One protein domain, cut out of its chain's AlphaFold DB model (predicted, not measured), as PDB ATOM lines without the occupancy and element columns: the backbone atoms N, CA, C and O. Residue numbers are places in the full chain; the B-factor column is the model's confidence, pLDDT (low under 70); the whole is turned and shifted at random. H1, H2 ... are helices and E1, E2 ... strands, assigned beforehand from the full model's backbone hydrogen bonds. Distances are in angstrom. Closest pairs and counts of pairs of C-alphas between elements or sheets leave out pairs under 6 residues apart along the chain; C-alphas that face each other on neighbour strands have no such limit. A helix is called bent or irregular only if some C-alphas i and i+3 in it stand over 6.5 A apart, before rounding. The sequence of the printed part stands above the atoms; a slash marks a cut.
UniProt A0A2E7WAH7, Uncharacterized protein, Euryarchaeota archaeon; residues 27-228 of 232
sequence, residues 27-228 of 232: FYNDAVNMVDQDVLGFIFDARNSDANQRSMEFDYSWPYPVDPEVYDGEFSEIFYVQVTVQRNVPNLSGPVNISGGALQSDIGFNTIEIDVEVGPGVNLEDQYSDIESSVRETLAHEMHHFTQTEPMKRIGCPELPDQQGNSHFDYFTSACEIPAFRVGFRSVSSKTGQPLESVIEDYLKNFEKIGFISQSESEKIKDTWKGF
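AT A GLANCE: This is residues 27 to 228 of the 232 residues of an uncharacterized protein of Euryarchaeota archaeon (UniProt A0A2E7WAH7). A twisted sheet of four long strands has H1 and H2 packed over one of its faces and no named helix over the other. Beyond H2, away from the sheet, H4 packs on H2, and the hairpin of H5 and H6 with the short H3 builds a helical lobe outward from there. The printed part has 202 residues, with six named helices and four named strands in the order H1 E1 E2 E3 E4 H2 H3 H4 H5 H6. The sheet is mixed, in the order E1 E2 E4 E3, and the class is mixed, helices and strands. The whole is compact, with a radius of gyration of the C-alphas of 16.9 A and spans of 51 by 42 by 33 A.

IN THESE COORDINATES: E1 is residues 53 to 61, 27.2 A long, from C-alpha 53 at (19.575, -25.105, -15.726). E2 is residues 78 to 87, 29.6 A; E4 is residues 110 to 118, 26.2 A; E3 is residues 96 to 104, 26.5 A. H1, residues 29 to 48, spans 29.8 A from C-alpha 29 at (16.178, 3.195, -8.942). H2, residues 124 to 146, spans 29.5 A. H1 is only just irregular, with C-alphas 34 and 37 6.7 A apart, and has a kink of 27 degrees near residue 36; H2 is irregular, with C-alphas 126 and 129 8.1 A apart, and has a kink of 46 degrees near residue 131. H3 is residues 168 to 172, 6.2 A; H4 177 to 192, 22.3 A; H5 196 to 209, 20.3 A; H6 215 to 227, 18.3 A, ending at C-alpha 227 (11.933, 12.337, -29.908).

HOW THE PARTS SIT: E1 and E2 form an antiparallel hairpin, with N 56 and O 83 2.9 A apart. E2 and E4 are parallel, with N 82 and O 112 at 2.8 A. E4 and E3 form an antiparallel hairpin, with N 113 and O 101 at 2.9 A. H1 and H2 are on the same face, two layers with the sheet: H1 over E1 and E2 at a height of 8.8 A, H2 over E4 and E3 at 8.3 A. H1 and H2 touch, closest at the C-alphas of Val 32 and Leu 139, 6.3 A, at a steep tilt of 40 degrees, opposite ways. H2 touches H4, closest at the C-alphas of Glu 137 and Gly 184, 4.1 A. H5 and H6, a helical hairpin, touch at a shallow tilt of 25 degrees, closest at the C-alphas of Leu 204 and Ser 218, 6.1 A. H3 and H6 only just touch, with 3 pairs of C-alphas within 8 A, the closest Phe 172 and Ile 221, 6.6 A; residues 217 to 221 alone of H6 take part. Every O i to N i+4 pair is within hydrogen-bond range in H3, H4 and H6, but 12 of 16 in H1, 17 of 19 in H2 and 8 of 10 in H5.

THE WHOLE: The C-alphas farthest apart, of Glu 69 and Gly 121, are 50.9 A apart. The printed part has no cut. The links E1 to E2 and H2 to H3 are long. Mean pLDDT of the printed part is 87.7; residue 68 and residues 71 to 76, 105 to 108, 156 and 160 to 165 are under 70.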
ATOM      1  N   PHE A  27      13.941   6.163 -12.994       88.88
ATOM      2  CA  PHE A  27      14.016   4.828 -13.611       88.88
ATOM      3  C   PHE A  27      13.759   3.680 -12.612       88.88
ATOM      4  O   PHE A  27      14.352   2.611 -12.701       88.88
ATOM      5  N   TYR A  28      12.905   3.905 -11.611       91.31
ATOM      6  CA  TYR A  28      12.643   2.936 -10.535       91.31
ATOM      7  C   TYR A  28      13.888   2.535  -9.708       91.31
ATOM      8  O   TYR A  28      13.905   1.466  -9.099       91.31
ATOM      9  N   ASN A  29      14.878   3.430  -9.584       88.75
ATOM     10  CA  ASN A  29      16.178   3.195  -8.942       88.75
ATOM     11  C   ASN A  29      16.131   2.416  -7.610       88.75
ATOM     12  O   ASN A  29      16.899   1.475  -7.437       88.75
ATOM     13  N   ASP A  30      15.231   2.766  -6.683       89.06
ATOM     14  CA  ASP A  30      15.149   2.099  -5.374       89.06
ATOM     15  C   ASP A  30      14.774   0.614  -5.485       89.06
ATOM     16  O   ASP A  30      15.356  -0.219  -4.792       89.06
ATOM     17  N   ALA A  31      13.838   0.271  -6.377       91.31
ATOM     18  CA  ALA A  31      13.446  -1.114  -6.628       91.31
ATOM     19  C   ALA A  31      14.526  -1.846  -7.428       91.31
ATOM     20  O   ALA A  31      14.914  -2.949  -7.062       91.31
ATOM     21  N   VAL A  32      15.082  -1.215  -8.468       94.12
ATOM     22  CA  VAL A  32      16.148  -1.822  -9.283       94.12
ATOM     23  C   VAL A  32      17.363  -2.176  -8.424       94.12
ATOM     24  O   VAL A  32      17.847  -3.297  -8.507       94.12
ATOM     25  N   ASN A  33      17.825  -1.271  -7.555       91.12
ATOM     26  CA  ASN A  33      18.974  -1.526  -6.674       91.12
ATOM     27  C   ASN A  33      18.689  -2.574  -5.590       91.12
ATOM     28  O   ASN A  33      19.621  -3.173  -5.058       91.12
ATOM     29  N   MET A  34      17.421  -2.754  -5.210       90.19
ATOM     30  CA  MET A  34      17.022  -3.805  -4.275       90.19
ATOM     31  C   MET A  34      17.126  -5.181  -4.934       90.19
ATOM     32  O   MET A  34      17.567  -6.126  -4.294       90.19
ATOM     33  N   VAL A  35      16.733  -5.269  -6.205       94.25
ATOM     34  CA  VAL A  35      16.618  -6.530  -6.940       94.25
ATOM     35  C   VAL A  35      17.932  -6.946  -7.602       94.25
ATOM     36  O   VAL A  35      18.273  -8.128  -7.610       94.25
ATOM     37  N   ASP A  36      18.671  -6.001  -8.189       94.75
ATOM     38  CA  ASP A  36      19.778  -6.331  -9.090       94.75
ATOM     39  C   ASP A  36      20.899  -7.120  -8.401       94.75
ATOM     40  O   ASP A  36      21.441  -8.046  -8.998       94.75
ATOM     41  N   GLN A  37      21.201  -6.833  -7.133       92.81
ATOM     42  CA  GLN A  37      22.239  -7.535  -6.378       92.81
ATOM     43  C   GLN A  37      21.906  -9.013  -6.168       92.81
ATOM     44  O   GLN A  37      22.781  -9.864  -6.331       92.81
ATOM     45  N   ASP A  38      20.652  -9.324  -5.843       96.12
ATOM     46  CA  ASP A  38      20.201 -10.695  -5.600       96.12
ATOM     47  C   ASP A  38      20.140 -11.490  -6.914       96.12
ATOM     48  O   ASP A  38      20.618 -12.629  -6.984       96.12
ATOM     49  N   VAL A  39      19.652 -10.859  -7.989       96.75
ATOM     50  CA  VAL A  39      19.636 -11.439  -9.342       96.75
ATOM     51  C   VAL A  39      21.057 -11.716  -9.835       96.75
ATOM     52  O   VAL A  39      21.357 -12.836 -10.256       96.75
ATOM     53  N   LEU A  40      21.960 -10.734  -9.746       96.62
ATOM     54  CA  LEU A  40      23.359 -10.898 -10.145       96.62
ATOM     55  C   LEU A  40      24.038 -11.964  -9.284       96.62
ATOM     56  O   LEU A  40      24.673 -12.866  -9.829       96.62
ATOM     57  N   GLY A  41      23.850 -11.932  -7.964       95.06
ATOM     58  CA  GLY A  41      24.359 -12.960  -7.057       95.06
ATOM     59  C   GLY A  41      23.972 -14.367  -7.513       95.06
ATOM     60  O   GLY A  41      24.837 -15.232  -7.662       95.06
ATOM     61  N   PHE A  42      22.700 -14.581  -7.849       95.38
ATOM     62  CA  PHE A  42      22.215 -15.866  -8.350       95.38
ATOM     63  C   PHE A  42      22.809 -16.271  -9.709       95.38
ATOM     64  O   PHE A  42      23.198 -17.437  -9.881       95.38
ATOM     65  N   ILE A  43      22.909 -15.330 -10.656       95.12
ATOM     66  CA  ILE A  43      23.512 -15.555 -11.980       95.12
ATOM     67  C   ILE A  43      24.976 -15.971 -11.829       95.12
ATOM     68  O   ILE A  43      25.391 -16.994 -12.378       95.12
ATOM     69  N   PHE A  44      25.764 -15.229 -11.051       93.81
ATOM     70  CA  PHE A  44      27.190 -15.511 -10.887       93.81
ATOM     71  C   PHE A  44      27.444 -16.744 -10.022       93.81
ATOM     72  O   PHE A  44      28.386 -17.487 -10.292       93.81
ATOM     73  N   ASP A  45      26.573 -17.073  -9.068       89.38
ATOM     74  CA  ASP A  45      26.661 -18.328  -8.315       89.38
ATOM     75  C   ASP A  45      26.373 -19.572  -9.171       89.38
ATOM     76  O   ASP A  45      26.739 -20.690  -8.783       89.38
ATOM     77  N   ALA A  46      25.800 -19.415 -10.371       78.56
ATOM     78  CA  ALA A  46      25.627 -20.502 -11.342       78.56
ATOM     79  C   ALA A  46      26.945 -21.152 -11.779       78.56
ATOM     80  O   ALA A  46      26.947 -22.310 -12.205       78.56
ATOM     81  N   ARG A  47      28.076 -20.456 -11.614       73.75
ATOM     82  CA  ARG A  47      29.421 -20.985 -11.892       73.75
ATOM     83  C   ARG A  47      29.766 -22.231 -11.074       73.75
ATOM     84  O   ARG A  47      30.483 -23.097 -11.564       73.75
ATOM     85  N   ASN A  48      29.223 -22.342  -9.862       74.38
ATOM     86  CA  ASN A  48      29.527 -23.416  -8.910       74.38
ATOM     87  C   ASN A  48      28.579 -24.621  -9.044       74.38
ATOM     88  O   ASN A  48      28.484 -25.450  -8.142       74.38
ATOM     89  N   SER A  49      27.831 -24.686 -10.144       76.56
ATOM     90  CA  SER A  49      26.735 -25.620 -10.355       76.56
ATOM     91  C   SER A  49      27.010 -26.550 -11.518       76.56
ATOM     92  O   SER A  49      27.258 -26.084 -12.630       76.56
ATOM     93  N   ASP A  50      26.835 -27.848 -11.284       78.81
ATOM     94  CA  ASP A  50      26.847 -28.858 -12.347       78.81
ATOM     95  C   ASP A  50      25.511 -28.918 -13.114       78.81
ATOM     96  O   ASP A  50      25.415 -29.542 -14.170       78.81
ATOM     97  N   ALA A  51      24.460 -28.273 -12.595       84.75
ATOM     98  CA  ALA A  51      23.175 -28.192 -13.277       84.75
ATOM     99  C   ALA A  51      23.252 -27.265 -14.503       84.75
ATOM    100  O   ALA A  51      23.632 -26.099 -14.379       84.75
ATOM    101  N   ASN A  52      22.828 -27.771 -15.667       88.38
ATOM    102  CA  ASN A  52      22.713 -26.987 -16.903       88.38
ATOM    103  C   ASN A  52      21.604 -25.929 -16.846       88.38
ATOM    104  O   ASN A  52      21.636 -24.988 -17.626       88.38
ATOM    105  N   GLN A  53      20.640 -26.074 -15.939       94.38
ATOM    106  CA  GLN A  53      19.575 -25.105 -15.726       94.38
ATOM    107  C   GLN A  53      19.338 -24.930 -14.230       94.38
ATOM    108  O   GLN A  53      19.391 -25.898 -13.466       94.38
ATOM    109  N   ARG A  54      19.064 -23.696 -13.816       94.31
ATOM    110  CA  ARG A  54      18.615 -23.349 -12.467       94.31
ATOM    111  C   ARG A  54      17.579 -22.245 -12.540       94.31
ATOM    112  O   ARG A  54      17.665 -21.400 -13.424       94.31
ATOM    113  N   SER A  55      16.681 -22.233 -11.566       95.75
ATOM    114  CA  SER A  55      15.714 -21.157 -11.400       95.75
ATOM    115  C   SER A  55      15.614 -20.771  -9.929       95.75
ATOM    116  O   SER A  55      15.821 -21.616  -9.052       95.75
ATOM    117  N   MET A  56      15.336 -19.500  -9.669       95.19
ATOM    118  CA  MET A  56      15.080 -18.947  -8.342       95.19
ATOM    119  C   MET A  56      13.964 -17.917  -8.443       95.19
ATOM    120  O   MET A  56      13.860 -17.223  -9.450       95.19
ATOM    121  N   GLU A  57      13.167 -17.813  -7.392       95.06
ATOM    122  CA  GLU A  57      12.178 -16.756  -7.225       95.06
ATOM    123  C   GLU A  57      12.557 -15.910  -6.010       95.06
ATOM    124  O   GLU A  57      12.975 -16.444  -4.978       95.06
ATOM    125  N   PHE A  58      12.407 -14.598  -6.150       93.50
ATOM    126  CA  PHE A  58      12.608 -13.609  -5.102       93.50
ATOM    127  C   PHE A  58      11.329 -12.788  -4.934       93.50
ATOM    128  O   PHE A  58      10.710 -12.433  -5.937       93.50
ATOM    129  N   ASP A  59      10.955 -12.457  -3.699       91.88
ATOM    130  CA  ASP A  59       9.844 -11.556  -3.388       91.88
ATOM    131  C   ASP A  59      10.348 -10.194  -2.900       91.88
ATOM    132  O   ASP A  59      11.254 -10.102  -2.069       91.88
ATOM    133  N   TYR A  60       9.731  -9.121  -3.393       90.50
ATOM    134  CA  TYR A  60      10.092  -7.750  -3.045       90.50
ATOM    135  C   TYR A  60       8.856  -6.902  -2.774       90.50
ATOM    136  O   TYR A  60       7.786  -7.119  -3.339       90.50
ATOM    137  N   SER A  61       9.022  -5.879  -1.935       87.62
ATOM    138  CA  SER A  61       8.004  -4.845  -1.765       87.62
ATOM    139  C   SER A  61       8.121  -3.796  -2.856       87.62
ATOM    140  O   SER A  61       9.209  -3.268  -3.090       87.62
ATOM    141  N   TRP A  62       6.994  -3.425  -3.454       86.81
ATOM    142  CA  TRP A  62       6.942  -2.288  -4.363       86.81
ATOM    143  C   TRP A  62       7.101  -0.979  -3.572       86.81
ATOM    144  O   TRP A  62       6.267  -0.676  -2.720       86.81
ATOM    145  N   PRO A  63       8.159  -0.174  -3.797       83.81
ATOM    146  CA  PRO A  63       8.399   1.018  -2.985       83.81
ATOM    147  C   PRO A  63       7.707   2.267  -3.542       83.81
ATOM    148  O   PRO A  63       7.778   3.334  -2.929       83.81
ATOM    149  N   TYR A  64       7.059   2.163  -4.708       82.56
ATOM    150  CA  TYR A  64       6.497   3.312  -5.398       82.56
ATOM    151  C   TYR A  64       4.988   3.462  -5.171       82.56
ATOM    152  O   TYR A  64       4.283   2.482  -4.952       82.56
ATOM    153  N   PRO A  65       4.465   4.692  -5.273       76.62
ATOM    154  CA  PRO A  65       3.039   4.960  -5.246       76.62
ATOM    155  C   PRO A  65       2.294   4.233  -6.366       76.62
ATOM    156  O   PRO A  65       2.778   4.146  -7.502       76.62
ATOM    157  N   VAL A  66       1.088   3.791  -6.025       73.88
ATOM    158  CA  VAL A  66       0.084   3.205  -6.919       73.88
ATOM    159  C   VAL A  66      -1.164   4.092  -6.868       73.88
ATOM    160  O   VAL A  66      -1.453   4.667  -5.812       73.88
ATOM    161  N   ASP A  67      -1.866   4.274  -7.997       71.12
ATOM    162  CA  ASP A  67      -3.086   5.096  -8.020       71.12
ATOM    163  C   ASP A  67      -4.130   4.469  -7.071       71.12
ATOM    164  O   ASP A  67      -4.472   3.297  -7.222       71.12
ATOM    165  N   PRO A  68      -4.643   5.217  -6.075       66.75
ATOM    166  CA  PRO A  68      -5.588   4.694  -5.092       66.75
ATOM    167  C   PRO A  68      -6.907   4.190  -5.694       66.75
ATOM    168  O   PRO A  68      -7.651   3.516  -4.988       66.75
ATOM    169  N   GLU A  69      -7.232   4.532  -6.945       72.50
ATOM    170  CA  GLU A  69      -8.411   3.993  -7.639       72.50
ATOM    171  C   GLU A  69      -8.210   2.571  -8.180       72.50
ATOM    172  O   GLU A  69      -9.202   1.870  -8.361       72.50
ATOM    173  N   VAL A  70      -6.961   2.150  -8.399       70.81
ATOM    174  CA  VAL A  70      -6.591   0.799  -8.876       70.81
ATOM    175  C   VAL A  70      -5.847  -0.018  -7.814       70.81
ATOM    176  O   VAL A  70      -5.690  -1.223  -7.955       70.81
ATOM    177  N   TYR A  71      -5.419   0.630  -6.727       67.06
ATOM    178  CA  TYR A  71      -4.752  -0.019  -5.605       67.06
ATOM    179  C   TYR A  71      -5.682  -1.013  -4.902       67.06
ATOM    180  O   TYR A  71      -6.732  -0.655  -4.363       67.06
ATOM    181  N   ASP A  72      -5.230  -2.254  -4.831       68.19
ATOM    182  CA  ASP A  72      -5.959  -3.389  -4.264       68.19
ATOM    183  C   ASP A  72      -5.324  -3.943  -2.976       68.19
ATOM    184  O   ASP A  72      -5.791  -4.943  -2.424       68.19
ATOM    185  N   GLY A  73      -4.295  -3.273  -2.448       66.56
ATOM    186  CA  GLY A  73      -3.560  -3.724  -1.270       66.56
ATOM    187  C   GLY A  73      -2.622  -4.875  -1.604       66.56
ATOM    188  O   GLY A  73      -1.451  -4.655  -1.897       66.56
ATOM    189  N   GLU A  74      -3.149  -6.096  -1.565       66.75
ATOM    190  CA  GLU A  74      -2.382  -7.350  -1.565       66.75
ATOM    191  C   GLU A  74      -1.478  -7.520  -2.798       66.75
ATOM    192  O   GLU A  74      -0.348  -7.991  -2.678       66.75
ATOM    193  N   PHE A  75      -1.939  -7.090  -3.970       66.81
ATOM    194  CA  PHE A  75      -1.276  -7.337  -5.254       66.81
ATOM    195  C   PHE A  75      -0.402  -6.172  -5.719       66.81
ATOM    196  O   PHE A  75       0.584  -6.356  -6.428       66.81
ATOM    197  N   SER A  76      -0.727  -4.967  -5.260       67.94
ATOM    198  CA  SER A  76       0.053  -3.750  -5.489       67.94
ATOM    199  C   SER A  76       1.262  -3.610  -4.547       67.94
ATOM    200  O   SER A  76       2.078  -2.701  -4.709       67.94
ATOM    201  N   GLU A  77       1.358  -4.468  -3.527       75.56
ATOM    202  CA  GLU A  77       2.368  -4.414  -2.462       75.56
ATOM    203  C   GLU A  77       3.616  -5.245  -2.738       75.56
ATOM    204  O   GLU A  77       4.710  -4.878  -2.294       75.56
ATOM    205  N   ILE A  78       3.449  -6.367  -3.434       83.38
ATOM    206  CA  ILE A  78       4.483  -7.375  -3.632       83.38
ATOM    207  C   ILE A  78       4.628  -7.640  -5.123       83.38
ATOM    208  O   ILE A  78       3.642  -7.772  -5.847       83.38
ATOM    209  N   PHE A  79       5.873  -7.758  -5.565       89.44
ATOM    210  CA  PHE A  79       6.185  -8.324  -6.865       89.44
ATOM    211  C   PHE A  79       7.257  -9.397  -6.719       89.44
ATOM    212  O   PHE A  79       8.055  -9.389  -5.775       89.44
ATOM    213  N   TYR A  80       7.258 -10.317  -7.670       92.50
ATOM    214  CA  TYR A  80       8.197 -11.420  -7.736       92.50
ATOM    215  C   TYR A  80       9.185 -11.203  -8.867       92.50
ATOM    216  O   TYR A  80       8.875 -10.583  -9.884       92.50
ATOM    217  N   VAL A  81      10.379 -11.749  -8.696       95.56
ATOM    218  CA  VAL A  81      11.377 -11.832  -9.756       95.56
ATOM    219  C   VAL A  81      11.788 -13.283  -9.877       95.56
ATOM    220  O   VAL A  81      12.371 -13.851  -8.954       95.56
ATOM    221  N   GLN A  82      11.459 -13.884 -11.011       96.00
ATOM    222  CA  GLN A  82      11.820 -15.248 -11.349       96.00
ATOM    223  C   GLN A  82      13.007 -15.209 -12.300       96.00
ATOM    224  O   GLN A  82      12.908 -14.702 -13.410       96.00
ATOM    225  N   VAL A  83      14.143 -15.744 -11.866       97.25
ATOM    226  CA  VAL A  83      15.363 -15.789 -12.673       97.25
ATOM    227  C   VAL A  83      15.629 -17.222 -13.078       97.25
ATOM    228  O   VAL A  83      15.790 -18.084 -12.212       97.25
ATOM    229  N   THR A  84      15.749 -17.475 -14.375       97.19
ATOM    230  CA  THR A  84      16.179 -18.759 -14.929       97.19
ATOM    231  C   THR A  84      17.519 -18.588 -15.629       97.19
ATOM    232  O   THR A  84      17.678 -17.751 -16.506       97.19
ATOM    233  N   VAL A  85      18.505 -19.407 -15.260       96.75
ATOM    234  CA  VAL A  85      19.821 -19.438 -15.910       96.75
ATOM    235  C   VAL A  85      19.991 -20.775 -16.615       96.75
ATOM    236  O   VAL A  85      19.976 -21.825 -15.964       96.75
ATOM    237  N   GLN A  86      20.197 -20.734 -17.927       95.44
ATOM    238  CA  GLN A  86      20.478 -21.884 -18.782       95.44
ATOM    239  C   GLN A  86      21.918 -21.805 -19.295       95.44
ATOM    240  O   GLN A  86      22.331 -20.816 -19.894       95.44
ATOM    241  N   ARG A  87      22.714 -22.851 -19.063       93.38
ATOM    242  CA  ARG A  87      24.121 -22.929 -19.481       93.38
ATOM    243  C   ARG A  87      24.301 -23.854 -20.672       93.38
ATOM    244  O   ARG A  87      23.595 -24.848 -20.819       93.38
ATOM    245  N   ASN A  88      25.346 -23.577 -21.447       91.88
ATOM    246  CA  ASN A  88      25.719 -24.330 -22.641       91.88
ATOM    247  C   ASN A  88      24.646 -24.275 -23.740       91.88
ATOM    248  O   ASN A  88      24.481 -25.245 -24.481       91.88
ATOM    249  N   VAL A  89      23.937 -23.148 -23.856       92.50
ATOM    250  CA  VAL A  89      22.920 -22.950 -24.894       92.50
ATOM    251  C   VAL A  89      23.620 -22.764 -26.245       92.50
ATOM    252  O   VAL A  89      24.405 -21.827 -26.404       92.50
ATOM    253  N   PRO A  90      23.432 -23.668 -27.222       91.25
ATOM    254  CA  PRO A  90      24.110 -23.568 -28.507       91.25
ATOM    255  C   PRO A  90      23.492 -22.466 -29.378       91.25
ATOM    256  O   PRO A  90      22.303 -22.188 -29.290       91.25
ATOM    257  N   ASN A  91      24.287 -21.920 -30.303       87.62
ATOM    258  CA  ASN A  91      23.839 -20.961 -31.325       87.62
ATOM    259  C   ASN A  91      23.269 -19.637 -30.784       87.62
ATOM    260  O   ASN A  91      22.439 -19.019 -31.447       87.62
ATOM    261  N   LEU A  92      23.732 -19.182 -29.617       88.06
ATOM    262  CA  LEU A  92      23.408 -17.843 -29.135       88.06
ATOM    263  C   LEU A  92      24.009 -16.756 -30.033       88.06
ATOM    264  O   LEU A  92      25.101 -16.899 -30.590       88.06
ATOM    265  N   SER A  93      23.289 -15.641 -30.133       81.00
ATOM    266  CA  SER A  93      23.719 -14.407 -30.798       81.00
ATOM    267  C   SER A  93      24.942 -13.753 -30.152       81.00
ATOM    268  O   SER A  93      25.703 -13.048 -30.824       81.00
ATOM    269  N   GLY A  94      25.123 -13.979 -28.852       86.00
ATOM    270  CA  GLY A  94      26.217 -13.466 -28.041       86.00
ATOM    271  C   GLY A  94      26.734 -14.505 -27.040       86.00
ATOM    272  O   GLY A  94      26.248 -15.635 -27.005       86.00
ATOM    273  N   PRO A  95      27.746 -14.146 -26.231       90.94
ATOM    274  CA  PRO A  95      28.236 -15.011 -25.158       90.94
ATOM    275  C   PRO A  95      27.172 -15.238 -24.074       90.94
ATOM    276  O   PRO A  95      27.091 -16.328 -23.506       90.94
ATOM    277  N   VAL A  96      26.344 -14.226 -23.815       93.75
ATOM    278  CA  VAL A  96      25.202 -14.283 -22.905       93.75
ATOM    279  C   VAL A  96      24.045 -13.527 -23.551       93.75
ATOM    280  O   VAL A  96      24.262 -12.446 -24.098       93.75
ATOM    281  N   ASN A  97      22.843 -14.091 -23.487       93.38
ATOM    282  CA  ASN A  97      21.598 -13.400 -23.804       93.38
ATOM    283  C   ASN A  97      20.789 -13.249 -22.515       93.38
ATOM    284  O   ASN A  97      20.711 -14.191 -21.726       93.38
ATOM    285  N   ILE A  98      20.206 -12.070 -22.312       95.00
ATOM    286  CA  ILE A  98      19.281 -11.798 -21.212       95.00
ATOM    287  C   ILE A  98      18.008 -11.232 -21.820       95.00
ATOM    288  O   ILE A  98      18.075 -10.308 -22.632       95.00
ATOM    289  N   SER A  99      16.876 -11.805 -21.447       93.38
ATOM    290  CA  SER A  99      15.547 -11.319 -21.801       93.38
ATOM    291  C   SER A  99      14.669 -11.302 -20.565       93.38
ATOM    292  O   SER A  99      14.920 -12.054 -19.620       93.38
ATOM    293  N   GLY A 100      13.629 -10.478 -20.583       93.56
ATOM    294  CA  GLY A 100      12.624 -10.500 -19.539       93.56
ATOM    295  C   GLY A 100      11.213 -10.358 -20.063       93.56
ATOM    296  O   GLY A 100      10.986 -10.179 -21.260       93.56
ATOM    297  N   GLY A 101      10.279 -10.508 -19.135       91.69
ATOM    298  CA  GLY A 101       8.867 -10.280 -19.373       91.69
ATOM    299  C   GLY A 101       8.137  -9.961 -18.078       91.69
ATOM    300  O   GLY A 101       8.343 -10.607 -17.048       91.69
ATOM    301  N   ALA A 102       7.266  -8.965 -18.136       89.44
ATOM    302  CA  ALA A 102       6.328  -8.638 -17.081       89.44
ATOM    303  C   ALA A 102       5.066  -9.493 -17.229       89.44
ATOM    304  O   ALA A 102       4.278  -9.334 -18.164       89.44
ATOM    305  N   LEU A 103       4.848 -10.389 -16.273       85.81
ATOM    306  CA  LEU A 103       3.606 -11.127 -16.124       85.81
ATOM    307  C   LEU A 103       2.747 -10.481 -15.039       85.81
ATOM    308  O   LEU A 103       3.160 -10.337 -13.889       85.81
ATOM    309  N   GLN A 104       1.513 -10.160 -15.402       74.75
ATOM    310  CA  GLN A 104       0.436  -9.888 -14.460       74.75
ATOM    311  C   GLN A 104      -0.570 -11.021 -14.571       74.75
ATOM    312  O   GLN A 104      -1.151 -11.255 -15.628       74.75
ATOM    313  N   SER A 105      -0.729 -11.777 -13.489       61.25
ATOM    314  CA  SER A 105      -1.697 -12.872 -13.452       61.25
ATOM    315  C   SER A 105      -3.085 -12.376 -13.041       61.25
ATOM    316  O   SER A 105      -3.207 -11.461 -12.231       61.25
ATOM    317  N   ASP A 106      -4.139 -13.057 -13.501       55.25
ATOM    318  CA  ASP A 106      -5.529 -12.823 -13.059       55.25
ATOM    319  C   ASP A 106      -5.732 -13.072 -11.547       55.25
ATOM    320  O   ASP A 106      -6.759 -12.705 -10.975       55.25
ATOM    321  N   ILE A 107      -4.764 -13.737 -10.904       52.22
ATOM    322  CA  ILE A 107      -4.693 -13.957  -9.452       52.22
ATOM    323  C   ILE A 107      -3.815 -12.915  -8.743       52.22
ATOM    324  O   ILE A 107      -3.518 -13.093  -7.568       52.22
ATOM    325  N   GLY A 108      -3.417 -11.857  -9.455       54.50
ATOM    326  CA  GLY A 108      -2.967 -10.568  -8.938       54.50
ATOM    327  C   GLY A 108      -1.466 -10.407  -8.682       54.50
ATOM    328  O   GLY A 108      -1.009  -9.294  -8.471       54.50
ATOM    329  N   PHE A 109      -0.641 -11.448  -8.740       73.31
ATOM    330  CA  PHE A 109       0.793 -11.244  -8.499       73.31
ATOM    331  C   PHE A 109       1.525 -10.727  -9.742       73.31
ATOM    332  O   PHE A 109       1.419 -11.315 -10.821       73.31
ATOM    333  N   ASN A 110       2.251  -9.621  -9.552       87.50
ATOM    334  CA  ASN A 110       3.158  -9.020 -10.522       87.50
ATOM    335  C   ASN A 110       4.482  -9.789 -10.506       87.50
ATOM    336  O   ASN A 110       5.123  -9.872  -9.457       87.50
ATOM    337  N   THR A 111       4.908 -10.330 -11.643       91.81
ATOM    338  CA  THR A 111       6.137 -11.122 -11.755       91.81
ATOM    339  C   THR A 111       6.990 -10.617 -12.905       91.81
ATOM    340  O   THR A 111       6.496 -10.440 -14.012       91.81
ATOM    341  N   ILE A 112       8.275 -10.394 -12.644       94.56
ATOM    342  CA  ILE A 112       9.288 -10.192 -13.679       94.56
ATOM    343  C   ILE A 112       9.968 -11.533 -13.908       94.56
ATOM    344  O   ILE A 112      10.603 -12.069 -12.999       94.56
ATOM    345  N   GLU A 113       9.851 -12.069 -15.111       95.88
ATOM    346  CA  GLU A 113      10.659 -13.198 -15.557       95.88
ATOM    347  C   GLU A 113      11.963 -12.665 -16.152       95.88
ATOM    348  O   GLU A 113      11.952 -11.689 -16.897       95.88
ATOM    349  N   ILE A 114      13.091 -13.275 -15.795       97.31
ATOM    350  CA  ILE A 114      14.410 -12.996 -16.366       97.31
ATOM    351  C   ILE A 114      15.017 -14.321 -16.804       97.31
ATOM    352  O   ILE A 114      15.377 -15.162 -15.975       97.31
ATOM    353  N   ASP A 115      15.188 -14.478 -18.107       97.31
ATOM    354  CA  ASP A 115      15.889 -15.604 -18.704       97.31
ATOM    355  C   ASP A 115      17.315 -15.198 -19.058       97.31
ATOM    356  O   ASP A 115      17.555 -14.199 -19.733       97.31
ATOM    357  N   VAL A 116      18.275 -15.998 -18.600       96.81
ATOM    358  CA  VAL A 116      19.704 -15.818 -18.853       96.81
ATOM    359  C   VAL A 116      20.232 -17.055 -19.559       96.81
ATOM    360  O   VAL A 116      20.376 -18.125 -18.961       96.81
ATOM    361  N   GLU A 117      20.571 -16.908 -20.830       96.19
ATOM    362  CA  GLU A 117      21.148 -17.972 -21.641       96.19
ATOM    363  C   GLU A 117      22.653 -17.754 -21.788       96.19
ATOM    364  O   GLU A 117      23.109 -16.698 -22.222       96.19
ATOM    365  N   VAL A 118      23.446 -18.767 -21.447       95.25
ATOM    366  CA  VAL A 118      24.911 -18.693 -21.427       95.25
ATOM    367  C   VAL A 118      25.494 -19.664 -22.444       95.25
ATOM    368  O   VAL A 118      25.232 -20.873 -22.396       95.25
ATOM    369  N   GLY A 119      26.330 -19.143 -23.342       94.00
ATOM    370  CA  GLY A 119      26.950 -19.920 -24.413       94.00
ATOM    371  C   GLY A 119      27.929 -20.986 -23.904       94.00
ATOM    372  O   GLY A 119      28.433 -20.902 -22.777       94.00
ATOM    373  N   PRO A 120      28.249 -22.010 -24.718       92.69
ATOM    374  CA  PRO A 120      29.177 -23.060 -24.317       92.69
ATOM    375  C   PRO A 120      30.574 -22.493 -24.055       92.69
ATOM    376  O   PRO A 120      31.141 -21.798 -24.897       92.69
ATOM    377  N   GLY A 121      31.145 -22.815 -22.893       90.75
ATOM    378  CA  GLY A 121      32.497 -22.387 -22.519       90.75
ATOM    379  C   GLY A 121      32.638 -20.904 -22.159       90.75
ATOM    380  O   GLY A 121      33.763 -20.448 -21.957       90.75
ATOM    381  N   VAL A 122      31.536 -20.157 -22.056       93.00
ATOM    382  CA  VAL A 122      31.557 -18.750 -21.642       93.00
ATOM    383  C   VAL A 122      31.899 -18.639 -20.157       93.00
ATOM    384  O   VAL A 122      31.317 -19.321 -19.309       93.00
ATOM    385  N   ASN A 123      32.849 -17.759 -19.850       91.75
ATOM    386  CA  ASN A 123      33.168 -17.342 -18.494       91.75
ATOM    387  C   ASN A 123      32.348 -16.094 -18.148       91.75
ATOM    388  O   ASN A 123      32.547 -15.042 -18.750       91.75
ATOM    389  N   LEU A 124      31.433 -16.212 -17.181       92.31
ATOM    390  CA  LEU A 124      30.522 -15.127 -16.810       92.31
ATOM    391  C   LEU A 124      31.256 -13.893 -16.269       92.31
ATOM    392  O   LEU A 124      30.821 -12.780 -16.537       92.31
ATOM    393  N   GLU A 125      32.377 -14.067 -15.563       92.38
ATOM    394  CA  GLU A 125      33.142 -12.947 -14.984       92.38
ATOM    395  C   GLU A 125      33.650 -11.983 -16.061       92.38
ATOM    396  O   GLU A 125      33.600 -10.766 -15.894       92.38
ATOM    397  N   ASP A 126      34.066 -12.525 -17.208       94.56
ATOM    398  CA  ASP A 126      34.537 -11.719 -18.336       94.56
ATOM    399  C   ASP A 126      33.392 -10.919 -18.981       94.56
ATOM    400  O   ASP A 126      33.644 -10.021 -19.778       94.56
ATOM    401  N   GLN A 127      32.141 -11.262 -18.657       94.81
ATOM    402  CA  GLN A 127      30.916 -10.637 -19.152       94.81
ATOM    403  C   GLN A 127      30.214  -9.794 -18.074       94.81
ATOM    404  O   GLN A 127      29.090  -9.351 -18.295       94.81
ATOM    405  N   TYR A 128      30.842  -9.564 -16.910       94.81
ATOM    406  CA  TYR A 128      30.164  -8.968 -15.752       94.81
ATOM    407  C   TYR A 128      29.479  -7.635 -16.067       94.81
ATOM    408  O   TYR A 128      28.308  -7.462 -15.749       94.81
ATOM    409  N   SER A 129      30.188  -6.714 -16.723       93.75
ATOM    410  CA  SER A 129      29.658  -5.377 -17.033       93.75
ATOM    411  C   SER A 129      28.450  -5.425 -17.972       93.75
ATOM    412  O   SER A 129      27.519  -4.632 -17.818       93.75
ATOM    413  N   ASP A 130      28.466  -6.345 -18.937       93.00
ATOM    414  CA  ASP A 130      27.390  -6.493 -19.915       93.00
ATOM    415  C   ASP A 130      26.167  -7.135 -19.248       93.00
ATOM    416  O   ASP A 130      25.057  -6.632 -19.390       93.00
ATOM    417  N   ILE A 131      26.381  -8.172 -18.428       95.81
ATOM    418  CA  ILE A 131      25.326  -8.820 -17.635       95.81
ATOM    419  C   ILE A 131      24.696  -7.829 -16.651       95.81
ATOM    420  O   ILE A 131      23.474  -7.748 -16.581       95.81
ATOM    421  N   GLU A 132      25.498  -7.058 -15.910       96.06
ATOM    422  CA  GLU A 132      24.997  -6.045 -14.968       96.06
ATOM    423  C   GLU A 132      24.144  -4.997 -15.690       96.06
ATOM    424  O   GLU A 132      23.055  -4.659 -15.225       96.06
ATOM    425  N   SER A 133      24.598  -4.523 -16.850       95.62
ATOM    426  CA  SER A 133      23.856  -3.541 -17.646       95.62
ATOM    427  C   SER A 133      22.546  -4.120 -18.182       95.62
ATOM    428  O   SER A 133      21.503  -3.487 -18.036       95.62
ATOM    429  N   SER A 134      22.572  -5.332 -18.741       95.56
ATOM    430  CA  SER A 134      21.377  -6.002 -19.260       95.56
ATOM    431  C   SER A 134      20.363  -6.317 -18.162       95.56
ATOM    432  O   SER A 134      19.194  -6.001 -18.328       95.56
ATOM    433  N   VAL A 135      20.787  -6.843 -17.007       97.31
ATOM    434  CA  VAL A 135      19.880  -7.094 -15.869       97.31
ATOM    435  C   VAL A 135      19.205  -5.802 -15.417       97.31
ATOM    436  O   VAL A 135      18.000  -5.784 -15.181       97.31
ATOM    437  N   ARG A 136      19.955  -4.702 -15.306       96.62
ATOM    438  CA  ARG A 136      19.395  -3.416 -14.869       96.62
ATOM    439  C   ARG A 136      18.447  -2.790 -15.882       96.62
ATOM    440  O   ARG A 136      17.478  -2.158 -15.461       96.62
ATOM    441  N   GLU A 137      18.749  -2.923 -17.171       96.94
ATOM    442  CA  GLU A 137      17.859  -2.499 -18.251       96.94
ATOM    443  C   GLU A 137      16.553  -3.284 -18.174       96.94
ATOM    444  O   GLU A 137      15.511  -2.666 -17.971       96.94
ATOM    445  N   THR A 138      16.635  -4.617 -18.192       97.06
ATOM    446  CA  THR A 138      15.480  -5.517 -18.148       97.06
ATOM    447  C   THR A 138      14.631  -5.271 -16.905       97.06
ATOM    448  O   THR A 138      13.429  -5.081 -17.008       97.06
ATOM    449  N   LEU A 139      15.233  -5.170 -15.716       97.12
ATOM    450  CA  LEU A 139      14.477  -4.894 -14.490       97.12
ATOM    451  C   LEU A 139      13.702  -3.579 -14.568       97.12
ATOM    452  O   LEU A 139      12.511  -3.552 -14.278       97.12
ATOM    453  N   ALA A 140      14.359  -2.485 -14.950       96.62
ATOM    454  CA  ALA A 140      13.699  -1.185 -15.033       96.62
ATOM    455  C   ALA A 140      12.629  -1.150 -16.141       96.62
ATOM    456  O   ALA A 140      11.584  -0.526 -15.953       96.62
ATOM    457  N   HIS A 141      12.883  -1.832 -17.258       96.00
ATOM    458  CA  HIS A 141      11.958  -2.003 -18.372       96.00
ATOM    459  C   HIS A 141      10.683  -2.738 -17.929       96.00
ATOM    460  O   HIS A 141       9.589  -2.179 -18.002       96.00
ATOM    461  N   GLU A 142      10.815  -3.938 -17.362       95.06
ATOM    462  CA  GLU A 142       9.672  -4.756 -16.939       95.06
ATOM    463  C   GLU A 142       8.920  -4.137 -15.746       95.06
ATOM    464  O   GLU A 142       7.689  -4.149 -15.695       95.06
ATOM    465  N   MET A 143       9.628  -3.485 -14.813       93.50
ATOM    466  CA  MET A 143       8.987  -2.697 -13.748       93.50
ATOM    467  C   MET A 143       8.144  -1.544 -14.306       93.50
ATOM    468  O   MET A 143       7.152  -1.151 -13.686       93.50
ATOM    469  N   HIS A 144       8.523  -0.973 -15.454       92.69
ATOM    470  CA  HIS A 144       7.710   0.049 -16.101       92.69
ATOM    471  C   HIS A 144       6.409  -0.540 -16.651       92.69
ATOM    472  O   HIS A 144       5.355   0.076 -16.463       92.69
ATOM    473  N   HIS A 145       6.456  -1.737 -17.243       91.31
ATOM    474  CA  HIS A 145       5.266  -2.429 -17.742       91.31
ATOM    475  C   HIS A 145       4.230  -2.702 -16.654       91.31
ATOM    476  O   HIS A 145       3.046  -2.497 -16.907       91.31
ATOM    477  N   PHE A 146       4.635  -3.006 -15.415       88.06
ATOM    478  CA  PHE A 146       3.679  -3.083 -14.297       88.06
ATOM    479  C   PHE A 146       2.831  -1.817 -14.163       88.06
ATOM    480  O   PHE A 146       1.650  -1.883 -13.843       88.06
ATOM    481  N   THR A 147       3.404  -0.649 -14.454       86.31
ATOM    482  CA  THR A 147       2.701   0.632 -14.332       86.31
ATOM    483  C   THR A 147       1.843   1.011 -15.541       86.31
ATOM    484  O   THR A 147       1.197   2.062 -15.514       86.31
ATOM    485  N   GLN A 148       1.799   0.178 -16.580       85.56
ATOM    486  CA  GLN A 148       0.993   0.394 -17.789       85.56
ATOM    487  C   GLN A 148      -0.387  -0.271 -17.709       85.56
ATOM    488  O   GLN A 148      -1.305   0.111 -18.437       85.56
ATOM    489  N   THR A 149      -0.560  -1.214 -16.787       80.25
ATOM    490  CA  THR A 149      -1.759  -2.045 -16.627       80.25
ATOM    491  C   THR A 149      -2.174  -2.151 -15.159       80.25
ATOM    492  O   THR A 149      -1.416  -1.829 -14.245       80.25
ATOM    493  N   GLU A 150      -3.431  -2.520 -14.906       75.31
ATOM    494  CA  GLU A 150      -3.908  -2.735 -13.533       75.31
ATOM    495  C   GLU A 150      -3.263  -3.982 -12.902       75.31
ATOM    496  O   GLU A 150      -2.996  -4.936 -13.627       75.31
ATOM    497  N   PRO A 151      -3.012  -3.998 -11.578       74.00
ATOM    498  CA  PRO A 151      -3.459  -3.025 -10.566       74.00
ATOM    499  C   PRO A 151      -2.483  -1.866 -10.310       74.00
ATOM    500  O   PRO A 151      -2.751  -0.988  -9.497       74.00
ATOM    501  N   MET A 152      -1.343  -1.814 -11.001       78.75
ATOM    502  CA  MET A 152      -0.275  -0.839 -10.721       78.75
ATOM    503  C   MET A 152      -0.268   0.369 -11.667       78.75
ATOM    504  O   MET A 152       0.656   1.191 -11.640       78.75
ATOM    505  N   LYS A 153      -1.315   0.490 -12.487       79.00
ATOM    506  CA  LYS A 153      -1.446   1.489 -13.543       79.00
ATOM    507  C   LYS A 153      -1.196   2.906 -13.035       79.00
ATOM    508  O   LYS A 153      -1.788   3.360 -12.053       79.00
ATOM    509  N   ARG A 154      -0.356   3.645 -13.758       75.25
ATOM    510  CA  ARG A 154      -0.111   5.074 -13.541       75.25
ATOM    511  C   ARG A 154      -0.874   5.924 -14.548       75.25
ATOM    512  O   ARG A 154      -0.947   5.613 -15.736       75.25
ATOM    513  N   ILE A 155      -1.400   7.051 -14.073       70.25
ATOM    514  CA  ILE A 155      -2.061   8.051 -14.920       70.25
ATOM    515  C   ILE A 155      -1.072   8.561 -15.976       70.25
ATOM    516  O   ILE A 155       0.055   8.922 -15.646       70.25
ATOM    517  N   GLY A 156      -1.508   8.615 -17.237       66.94
ATOM    518  CA  GLY A 156      -0.697   9.115 -18.353       66.94
ATOM    519  C   GLY A 156       0.333   8.117 -18.889       66.94
ATOM    520  O   GLY A 156       1.056   8.445 -19.827       66.94
ATOM    521  N   CYS A 157       0.396   6.902 -18.336       72.75
ATOM    522  CA  CYS A 157       1.210   5.831 -18.894       72.75
ATOM    523  C   CYS A 157       0.446   5.150 -20.048       72.75
ATOM    524  O   CYS A 157      -0.715   4.776 -19.845       72.75
ATOM    525  N   PRO A 158       1.032   5.026 -21.254       75.12
ATOM    526  CA  PRO A 158       0.397   4.311 -22.359       75.12
ATOM    527  C   PRO A 158       0.090   2.861 -21.978       75.12
ATOM    528  O   PRO A 158       0.931   2.192 -21.385       75.12
ATOM    529  N   GLU A 159      -1.102   2.381 -22.328       72.12
ATOM    530  CA  GLU A 159      -1.480   0.982 -22.110       72.12
ATOM    531  C   GLU A 159      -0.694   0.048 -23.037       72.12
ATOM    532  O   GLU A 159      -0.323   0.429 -24.155       72.12
ATOM    533  N   LEU A 160      -0.479  -1.187 -22.581       69.56
ATOM    534  CA  LEU A 160       0.041  -2.261 -23.421       69.56
ATOM    535  C   LEU A 160      -0.940  -2.530 -24.580       69.56
ATOM    536  O   LEU A 160      -2.148  -2.600 -24.351       69.56
ATOM    537  N   PRO A 161      -0.465  -2.669 -25.829       68.06
ATOM    538  CA  PRO A 161      -1.325  -2.969 -26.957       68.06
ATOM    539  C   PRO A 161      -1.902  -4.381 -26.821       68.06
ATOM    540  O   PRO A 161      -1.205  -5.309 -26.417       68.06
ATOM    541  N   ASP A 162      -3.145  -4.570 -27.275       57.94
ATOM    542  CA  ASP A 162      -3.810  -5.884 -27.308       57.94
ATOM    543  C   ASP A 162      -3.043  -6.936 -28.140       57.94
ATOM    544  O   ASP A 162      -3.294  -8.138 -28.032       57.94
ATOM    545  N   GLN A 163      -2.137  -6.492 -29.022       59.25
ATOM    546  CA  GLN A 163      -1.290  -7.334 -29.864       59.25
ATOM    547  C   GLN A 163       0.120  -6.744 -29.961       59.25
ATOM    548  O   GLN A 163       0.284  -5.564 -30.278       59.25
ATOM    549  N   GLN A 164       1.138  -7.583 -29.756       60.03
ATOM    550  CA  GLN A 164       2.512  -7.233 -30.111       60.03
ATOM    551  C   GLN A 164       2.612  -7.026 -31.631       60.03
ATOM    552  O   GLN A 164       1.958  -7.722 -32.412       60.03
ATOM    553  N   GLY A 165       3.399  -6.031 -32.050       62.34
ATOM    554  CA  GLY A 165       3.596  -5.701 -33.461       62.34
ATOM    555  C   GLY A 165       4.093  -6.889 -34.295       62.34
ATOM    556  O   GLY A 165       4.668  -7.843 -33.780       62.34
ATOM    557  N   ASN A 166       3.899  -6.832 -35.615       74.50
ATOM    558  CA  ASN A 166       4.229  -7.946 -36.518       74.50
ATOM    559  C   ASN A 166       5.736  -8.057 -36.831       74.50
ATOM    560  O   ASN A 166       6.140  -8.918 -37.616       74.50
ATOM    561  N   SER A 167       6.566  -7.172 -36.272       86.31
ATOM    562  CA  SER A 167       8.011  -7.107 -36.491       86.31
ATOM    563  C   SER A 167       8.746  -6.530 -35.274       86.31
ATOM    564  O   SER A 167       8.154  -5.822 -34.461       86.31
ATOM    565  N   HIS A 168      10.061  -6.769 -35.176       87.12
ATOM    566  CA  HIS A 168      10.900  -6.143 -34.143       87.12
ATOM    567  C   HIS A 168      10.884  -4.613 -34.229       87.12
ATOM    568  O   HIS A 168      10.916  -3.940 -33.204       87.12
ATOM    569  N   PHE A 169      10.795  -4.057 -35.439       90.94
ATOM    570  CA  PHE A 169      10.644  -2.617 -35.619       90.94
ATOM    571  C   PHE A 169       9.342  -2.100 -34.991       90.94
ATOM    572  O   PHE A 169       9.372  -1.112 -34.259       90.94
ATOM    573  N   ASP A 170       8.216  -2.779 -35.232       89.25
ATOM    574  CA  ASP A 170       6.921  -2.399 -34.654       89.25
ATOM    575  C   ASP A 170       6.940  -2.511 -33.127       89.25
ATOM    576  O   ASP A 170       6.403  -1.645 -32.443       89.25
ATOM    577  N   TYR A 171       7.599  -3.544 -32.594       88.69
ATOM    578  CA  TYR A 171       7.821  -3.708 -31.159       88.69
ATOM    579  C   TYR A 171       8.587  -2.510 -30.579       88.69
ATOM    580  O   TYR A 171       8.042  -1.775 -29.756       88.69
ATOM    581  N   PHE A 172       9.786  -2.216 -31.097       91.94
ATOM    582  CA  PHE A 172      10.625  -1.115 -30.607       91.94
ATOM    583  C   PHE A 172       9.994   0.276 -30.755       91.94
ATOM    584  O   PHE A 172      10.389   1.212 -30.059       91.94
ATOM    585  N   THR A 173       9.039   0.444 -31.670       91.12
ATOM    586  CA  THR A 173       8.378   1.733 -31.938       91.12
ATOM    587  C   THR A 173       6.958   1.821 -31.384       91.12
ATOM    588  O   THR A 173       6.270   2.817 -31.620       91.12
ATOM    589  N   SER A 174       6.508   0.822 -30.624       88.50
ATOM    590  CA  SER A 174       5.171   0.842 -30.038       88.50
ATOM    591  C   SER A 174       5.072   1.815 -28.854       88.50
ATOM    592  O   SER A 174       6.050   2.117 -28.165       88.50
ATOM    593  N   ALA A 175       3.866   2.338 -28.618       86.12
ATOM    594  CA  ALA A 175       3.641   3.417 -27.656       86.12
ATOM    595  C   ALA A 175       3.950   3.033 -26.197       86.12
ATOM    596  O   ALA A 175       4.327   3.910 -25.422       86.12
ATOM    597  N   CYS A 176       3.803   1.758 -25.828       86.69
ATOM    598  CA  CYS A 176       4.114   1.248 -24.491       86.69
ATOM    599  C   CYS A 176       5.598   0.874 -24.330       86.69
ATOM    600  O   CYS A 176       6.160   1.034 -23.251       86.69
ATOM    601  N   GLU A 177       6.258   0.437 -25.403       90.62
ATOM    602  CA  GLU A 177       7.651  -0.017 -25.362       90.62
ATOM    603  C   GLU A 177       8.626   1.157 -25.317       90.62
ATOM    604  O   GLU A 177       9.589   1.147 -24.557       90.62
ATOM    605  N   ILE A 178       8.367   2.225 -26.080       91.50
ATOM    606  CA  ILE A 178       9.222   3.424 -26.085       91.50
ATOM    607  C   ILE A 178       9.496   3.961 -24.664       91.50
ATOM    608  O   ILE A 178      10.668   4.195 -24.337       91.50
ATOM    609  N   PRO A 179       8.484   4.197 -23.804       90.81
ATOM    610  CA  PRO A 179       8.741   4.647 -22.444       90.81
ATOM    611  C   PRO A 179       9.436   3.581 -21.583       90.81
ATOM    612  O   PRO A 179      10.306   3.960 -20.797       90.81
ATOM    613  N   ALA A 180       9.136   2.287 -21.760       92.75
ATOM    614  CA  ALA A 180       9.801   1.196 -21.039       92.75
ATOM    615  C   ALA A 180      11.305   1.150 -21.353       92.75
ATOM    616  O   ALA A 180      12.131   1.269 -20.446       92.75
ATOM    617  N   PHE A 181      11.668   1.163 -22.640       94.50
ATOM    618  CA  PHE A 181      13.055   1.271 -23.100       94.50
ATOM    619  C   PHE A 181      13.756   2.511 -22.553       94.50
ATOM    620  O   PHE A 181      14.888   2.442 -22.078       94.50
ATOM    621  N   ARG A 182      13.096   3.673 -22.577       93.44
ATOM    622  CA  ARG A 182      13.675   4.919 -22.046       93.44
ATOM    623  C   ARG A 182      14.002   4.806 -20.558       93.44
ATOM    624  O   ARG A 182      15.062   5.277 -20.149       93.44
ATOM    625  N   VAL A 183      13.125   4.197 -19.761       94.00
ATOM    626  CA  VAL A 183      13.362   3.936 -18.331       94.00
ATOM    627  C   VAL A 183      14.499   2.921 -18.155       94.00
ATOM    628  O   VAL A 183      15.429   3.193 -17.392       94.00
ATOM    629  N   GLY A 184      14.492   1.823 -18.916       96.25
ATOM    630  CA  GLY A 184      15.569   0.826 -18.951       96.25
ATOM    631  C   GLY A 184      16.942   1.447 -19.208       96.25
ATOM    632  O   GLY A 184      17.870   1.314 -18.407       96.25
ATOM    633  N   PHE A 185      17.071   2.235 -20.275       95.94
ATOM    634  CA  PHE A 185      18.339   2.867 -20.643       95.94
ATOM    635  C   PHE A 185      18.793   3.949 -19.660       95.94
ATOM    636  O   PHE A 185      19.996   4.115 -19.459       95.94
ATOM    637  N   ARG A 186      17.868   4.670 -19.008       95.31
ATOM    638  CA  ARG A 186      18.211   5.594 -17.909       95.31
ATOM    639  C   ARG A 186      18.842   4.848 -16.733       95.31
ATOM    640  O   ARG A 186      19.838   5.325 -16.194       95.31
ATOM    641  N   SER A 187      18.326   3.663 -16.390       96.19
ATOM    642  CA  SER A 187      18.894   2.809 -15.337       96.19
ATOM    643  C   SER A 187      20.336   2.395 -15.632       96.19
ATOM    644  O   SER A 187      21.193   2.450 -14.742       96.19
ATOM    645  N   VAL A 188      20.627   2.040 -16.886       96.50
ATOM    646  CA  VAL A 188      21.989   1.705 -17.331       96.50
ATOM    647  C   VAL A 188      22.885   2.939 -17.334       96.50
ATOM    648  O   VAL A 188      23.940   2.920 -16.710       96.50
ATOM    649  N   SER A 189      22.448   4.027 -17.974       95.56
ATOM    650  CA  SER A 189      23.175   5.304 -18.058       95.56
ATOM    651  C   SER A 189      23.590   5.820 -16.677       95.56
ATOM    652  O   SER A 189      24.759   6.136 -16.448       95.56
ATOM    653  N   SER A 190      22.661   5.817 -15.717       94.44
ATOM    654  CA  SER A 190      22.918   6.235 -14.335       94.44
ATOM    655  C   SER A 190      23.979   5.369 -13.648       94.44
ATOM    656  O   SER A 190      24.849   5.879 -12.940       94.44
ATOM    657  N   LYS A 191      23.955   4.055 -13.894       93.69
ATOM    658  CA  LYS A 191      24.897   3.102 -13.299       93.69
ATOM    659  C   LYS A 191      26.289   3.161 -13.929       93.69
ATOM    660  O   LYS A 191      27.281   3.095 -13.204       93.69
ATOM    661  N   THR A 192      26.377   3.245 -15.255       93.75
ATOM    662  CA  THR A 192      27.652   3.185 -15.991       93.75
ATOM    663  C   THR A 192      28.294   4.559 -16.175       93.75
ATOM    664  O   THR A 192      29.486   4.649 -16.470       93.75
ATOM    665  N   GLY A 193      27.522   5.639 -16.018       94.38
ATOM    666  CA  GLY A 193      27.935   7.004 -16.341       94.38
ATOM    667  C   GLY A 193      28.065   7.264 -17.845       94.38
ATOM    668  O   GLY A 193      28.585   8.310 -18.242       94.38
ATOM    669  N   GLN A 194      27.641   6.322 -18.694       95.38
ATOM    670  CA  GLN A 194      27.629   6.511 -20.141       95.38
ATOM    671  C   GLN A 194      26.479   7.436 -20.549       95.38
ATOM    672  O   GLN A 194      25.406   7.364 -19.958       95.38
ATOM    673  N   PRO A 195      26.647   8.268 -21.592       94.81
ATOM    674  CA  PRO A 195      25.532   9.016 -22.157       94.81
ATOM    675  C   PRO A 195      24.397   8.080 -22.583       94.81
ATOM    676  O   PRO A 195      24.646   7.030 -23.180       94.81
ATOM    677  N   LEU A 196      23.151   8.494 -22.343       92.25
ATOM    678  CA  LEU A 196      21.957   7.724 -22.698       92.25
ATOM    679  C   LEU A 196      21.947   7.328 -24.182       92.25
ATOM    680  O   LEU A 196      21.558   6.220 -24.542       92.25
ATOM    681  N   GLU A 197      22.415   8.220 -25.053       92.62
ATOM    682  CA  GLU A 197      22.530   7.961 -26.484       92.62
ATOM    683  C   GLU A 197      23.512   6.836 -26.802       92.62
ATOM    684  O   GLU A 197      23.255   6.068 -27.724       92.62
ATOM    685  N   SER A 198      24.610   6.723 -26.053       94.75
ATOM    686  CA  SER A 198      25.574   5.635 -26.228       94.75
ATOM    687  C   SER A 198      24.968   4.298 -25.813       94.75
ATOM    688  O   SER A 198      25.108   3.331 -26.553       94.75
ATOM    689  N   VAL A 199      24.216   4.267 -24.706       95.19
ATOM    690  CA  VAL A 199      23.484   3.067 -24.262       95.19
ATOM    691  C   VAL A 199      22.492   2.602 -25.334       95.19
ATOM    692  O   VAL A 199      22.490   1.431 -25.706       95.19
ATOM    693  N   ILE A 200      21.696   3.524 -25.887       94.94
ATOM    694  CA  ILE A 200      20.744   3.231 -26.973       94.94
ATOM    695  C   ILE A 200      21.461   2.675 -28.209       94.94
ATOM    696  O   ILE A 200      21.006   1.707 -28.818       94.94
ATOM    697  N   GLU A 201      22.565   3.306 -28.612       94.19
ATOM    698  CA  GLU A 201      23.313   2.891 -29.799       94.19
ATOM    699  C   GLU A 201      23.931   1.507 -29.634       94.19
ATOM    700  O   GLU A 201      23.887   0.710 -30.570       94.19
ATOM    701  N   ASP A 202      24.487   1.199 -28.467       92.62
ATOM    702  CA  ASP A 202      25.076  -0.112 -28.206       92.62
ATOM    703  C   ASP A 202      24.006  -1.206 -28.107       92.62
ATOM    704  O   ASP A 202      24.200  -2.291 -28.661       92.62
ATOM    705  N   TYR A 203      22.840  -0.896 -27.530       93.19
ATOM    706  CA  TYR A 203      21.687  -1.797 -27.524       93.19
ATOM    707  C   TYR A 203      21.243  -2.160 -28.951       93.19
ATOM    708  O   TYR A 203      21.203  -3.336 -29.311       93.19
ATOM    709  N   LEU A 204      20.980  -1.166 -29.807       93.75
ATOM    710  CA  LEU A 204      20.484  -1.406 -31.169       93.75
ATOM    711  C   LEU A 204      21.506  -2.115 -32.069       93.75
ATOM    712  O   LEU A 204      21.118  -2.970 -32.870       93.75
ATOM    713  N   LYS A 205      22.810  -1.847 -31.905       91.75
ATOM    714  CA  LYS A 205      23.874  -2.556 -32.644       91.75
ATOM    715  C   LYS A 205      23.824  -4.069 -32.438       91.75
ATOM    716  O   LYS A 205      24.162  -4.812 -33.361       91.75
ATOM    717  N   ASN A 206      23.407  -4.541 -31.263       86.56
ATOM    718  CA  ASN A 206      23.270  -5.975 -31.014       86.56
ATOM    719  C   ASN A 206      22.163  -6.588 -31.884       86.56
ATOM    720  O   ASN A 206      22.383  -7.637 -32.490       86.56
ATOM    721  N   PHE A 207      21.028  -5.899 -32.035       89.25
ATOM    722  CA  PHE A 207      19.920  -6.332 -32.895       89.25
ATOM    723  C   PHE A 207      20.244  -6.216 -34.390       89.25
ATOM    724  O   PHE A 207      19.847  -7.078 -35.178       89.25
ATOM    725  N   GLU A 208      21.019  -5.202 -34.784       91.19
ATOM    726  CA  GLU A 208      21.552  -5.089 -36.146       91.19
ATOM    727  C   GLU A 208      22.474  -6.267 -36.486       91.19
ATOM    728  O   GLU A 208      22.344  -6.893 -37.539       91.19
ATOM    729  N   LYS A 209      23.396  -6.604 -35.577       87.38
ATOM    730  CA  LYS A 209      24.395  -7.663 -35.777       87.38
ATOM    731  C   LYS A 209      23.764  -9.036 -36.012       87.38
ATOM    732  O   LYS A 209      24.320  -9.834 -36.765       87.38
ATOM    733  N   ILE A 210      22.626  -9.307 -35.380       84.56
ATOM    734  CA  ILE A 210      21.895 -10.580 -35.499       84.56
ATOM    735  C   ILE A 210      20.849 -10.556 -36.621       84.56
ATOM    736  O   ILE A 210      20.182 -11.559 -36.861       84.56
ATOM    737  N   GLY A 211      20.721  -9.429 -37.326       87.38
ATOM    738  CA  GLY A 211      19.806  -9.264 -38.451       87.38
ATOM    739  C   GLY A 211      18.333  -9.153 -38.057       87.38
ATOM    740  O   GLY A 211      17.478  -9.375 -38.909       87.38
ATOM    741  N   PHE A 212      18.027  -8.827 -36.797       88.81
ATOM    742  CA  PHE A 212      16.644  -8.624 -36.335       88.81
ATOM    743  C   PHE A 212      16.077  -7.287 -36.813       88.81
ATOM    744  O   PHE A 212      14.876  -7.181 -37.052       88.81
ATOM    745  N   ILE A 213      16.945  -6.289 -36.980       92.94
ATOM    746  CA  ILE A 213      16.638  -4.999 -37.598       92.94
ATOM    747  C   ILE A 213      17.756  -4.619 -38.572       92.94
ATOM    748  O   ILE A 213      18.917  -4.986 -38.399       92.94
ATOM    749  N   SER A 214      17.418  -3.863 -39.607       95.44
ATOM    750  CA  SER A 214      18.388  -3.211 -40.484       95.44
ATOM    751  C   SER A 214      18.967  -1.949 -39.838       95.44
ATOM    752  O   SER A 214      18.337  -1.319 -38.989       95.44
ATOM    753  N   GLN A 215      20.125  -1.496 -40.323       95.69
ATOM    754  CA  GLN A 215      20.700  -0.204 -39.923       95.69
ATOM    755  C   GLN A 215      19.703   0.958 -40.118       95.69
ATOM    756  O   GLN A 215      19.586   1.836 -39.270       95.69
ATOM    757  N   SER A 216      18.927   0.940 -41.210       96.50
ATOM    758  CA  SER A 216      17.922   1.980 -41.471       96.50
ATOM    759  C   SER A 216      16.734   1.948 -40.504       96.50
ATOM    760  O   SER A 216      16.103   2.977 -40.267       96.50
ATOM    761  N   GLU A 217      16.398   0.776 -39.962       96.38
ATOM    762  CA  GLU A 217      15.366   0.628 -38.933       96.38
ATOM    763  C   GLU A 217      15.896   1.087 -37.580       96.38
ATOM    764  O   GLU A 217      15.218   1.851 -36.902       96.38
ATOM    765  N   SER A 218      17.130   0.714 -37.238       95.50
ATOM    766  CA  SER A 218      17.830   1.185 -36.039       95.50
ATOM    767  C   SER A 218      17.902   2.713 -35.966       95.50
ATOM    768  O   SER A 218      17.547   3.299 -34.944       95.50
ATOM    769  N   GLU A 219      18.256   3.393 -37.063       95.38
ATOM    770  CA  GLU A 219      18.266   4.862 -37.113       95.38
ATOM    771  C   GLU A 219      16.883   5.460 -36.807       95.38
ATOM    772  O   GLU A 219      16.771   6.380 -35.996       95.38
ATOM    773  N   LYS A 220      15.813   4.893 -37.378       95.88
ATOM    774  CA  LYS A 220      14.432   5.339 -37.121       95.88
ATOM    775  C   LYS A 220      13.973   5.053 -35.692       95.88
ATOM    776  O   LYS A 220      13.295   5.894 -35.101       95.88
ATOM    777  N   ILE A 221      14.322   3.892 -35.138       95.44
ATOM    778  CA  ILE A 221      14.028   3.536 -33.742       95.44
ATOM    779  C   ILE A 221      14.718   4.536 -32.814       95.44
ATOM    780  O   ILE A 221      14.068   5.155 -31.971       95.44
ATOM    781  N   LYS A 222      16.013   4.780 -33.038       94.00
ATOM    782  CA  LYS A 222      16.803   5.748 -32.276       94.00
ATOM    783  C   LYS A 222      16.180   7.141 -32.312       94.00
ATOM    784  O   LYS A 222      16.046   7.770 -31.266       94.00
ATOM    785  N   ASP A 223      15.788   7.621 -33.489       92.25
ATOM    786  CA  ASP A 223      15.152   8.934 -33.635       92.25
ATOM    787  C   ASP A 223      13.793   8.998 -32.923       92.25
ATOM    788  O   ASP A 223      13.481   9.997 -32.273       92.25
ATOM    789  N   THR A 224      13.019   7.912 -32.971       92.31
ATOM    790  CA  THR A 224      11.732   7.789 -32.270       92.31
ATOM    791  C   THR A 224      11.920   7.882 -30.755       92.31
ATOM    792  O   THR A 224      11.279   8.703 -30.096       92.31
ATOM    793  N   TRP A 225      12.863   7.123 -30.195       92.19
ATOM    794  CA  TRP A 225      13.184   7.160 -28.764       92.19
ATOM    795  C   TRP A 225      13.751   8.511 -28.322       92.19
ATOM    796  O   TRP A 225      13.395   9.014 -27.255       92.19
ATOM    797  N   LYS A 226      14.597   9.142 -29.146       85.25
ATOM    798  CA  LYS A 226      15.137  10.486 -28.885       85.25
ATOM    799  C   LYS A 226      14.075  11.573 -28.953       85.25
ATOM    800  O   LYS A 226      14.206  12.575 -28.248       85.25
ATOM    801  N   GLY A 227      13.056  11.410 -29.791       83.62
ATOM    802  CA  GLY A 227      11.933  12.337 -29.908       83.62
ATOM    803  C   GLY A 227      10.938  12.235 -28.751       83.62
ATOM    804  O   GLY A 227      10.266  13.218 -28.443       83.62
ATOM    805  N   PHE A 228      10.870  11.084 -28.077       84.50
ATOM    806  CA  PHE A 228       9.899  10.843 -27.016       84.50
ATOM    807  C   PHE A 228      10.153  11.694 -25.767       84.50
ATOM    808  O   PHE A 228      11.275  11.797 -25.255       84.50
TER     809      PHE A 228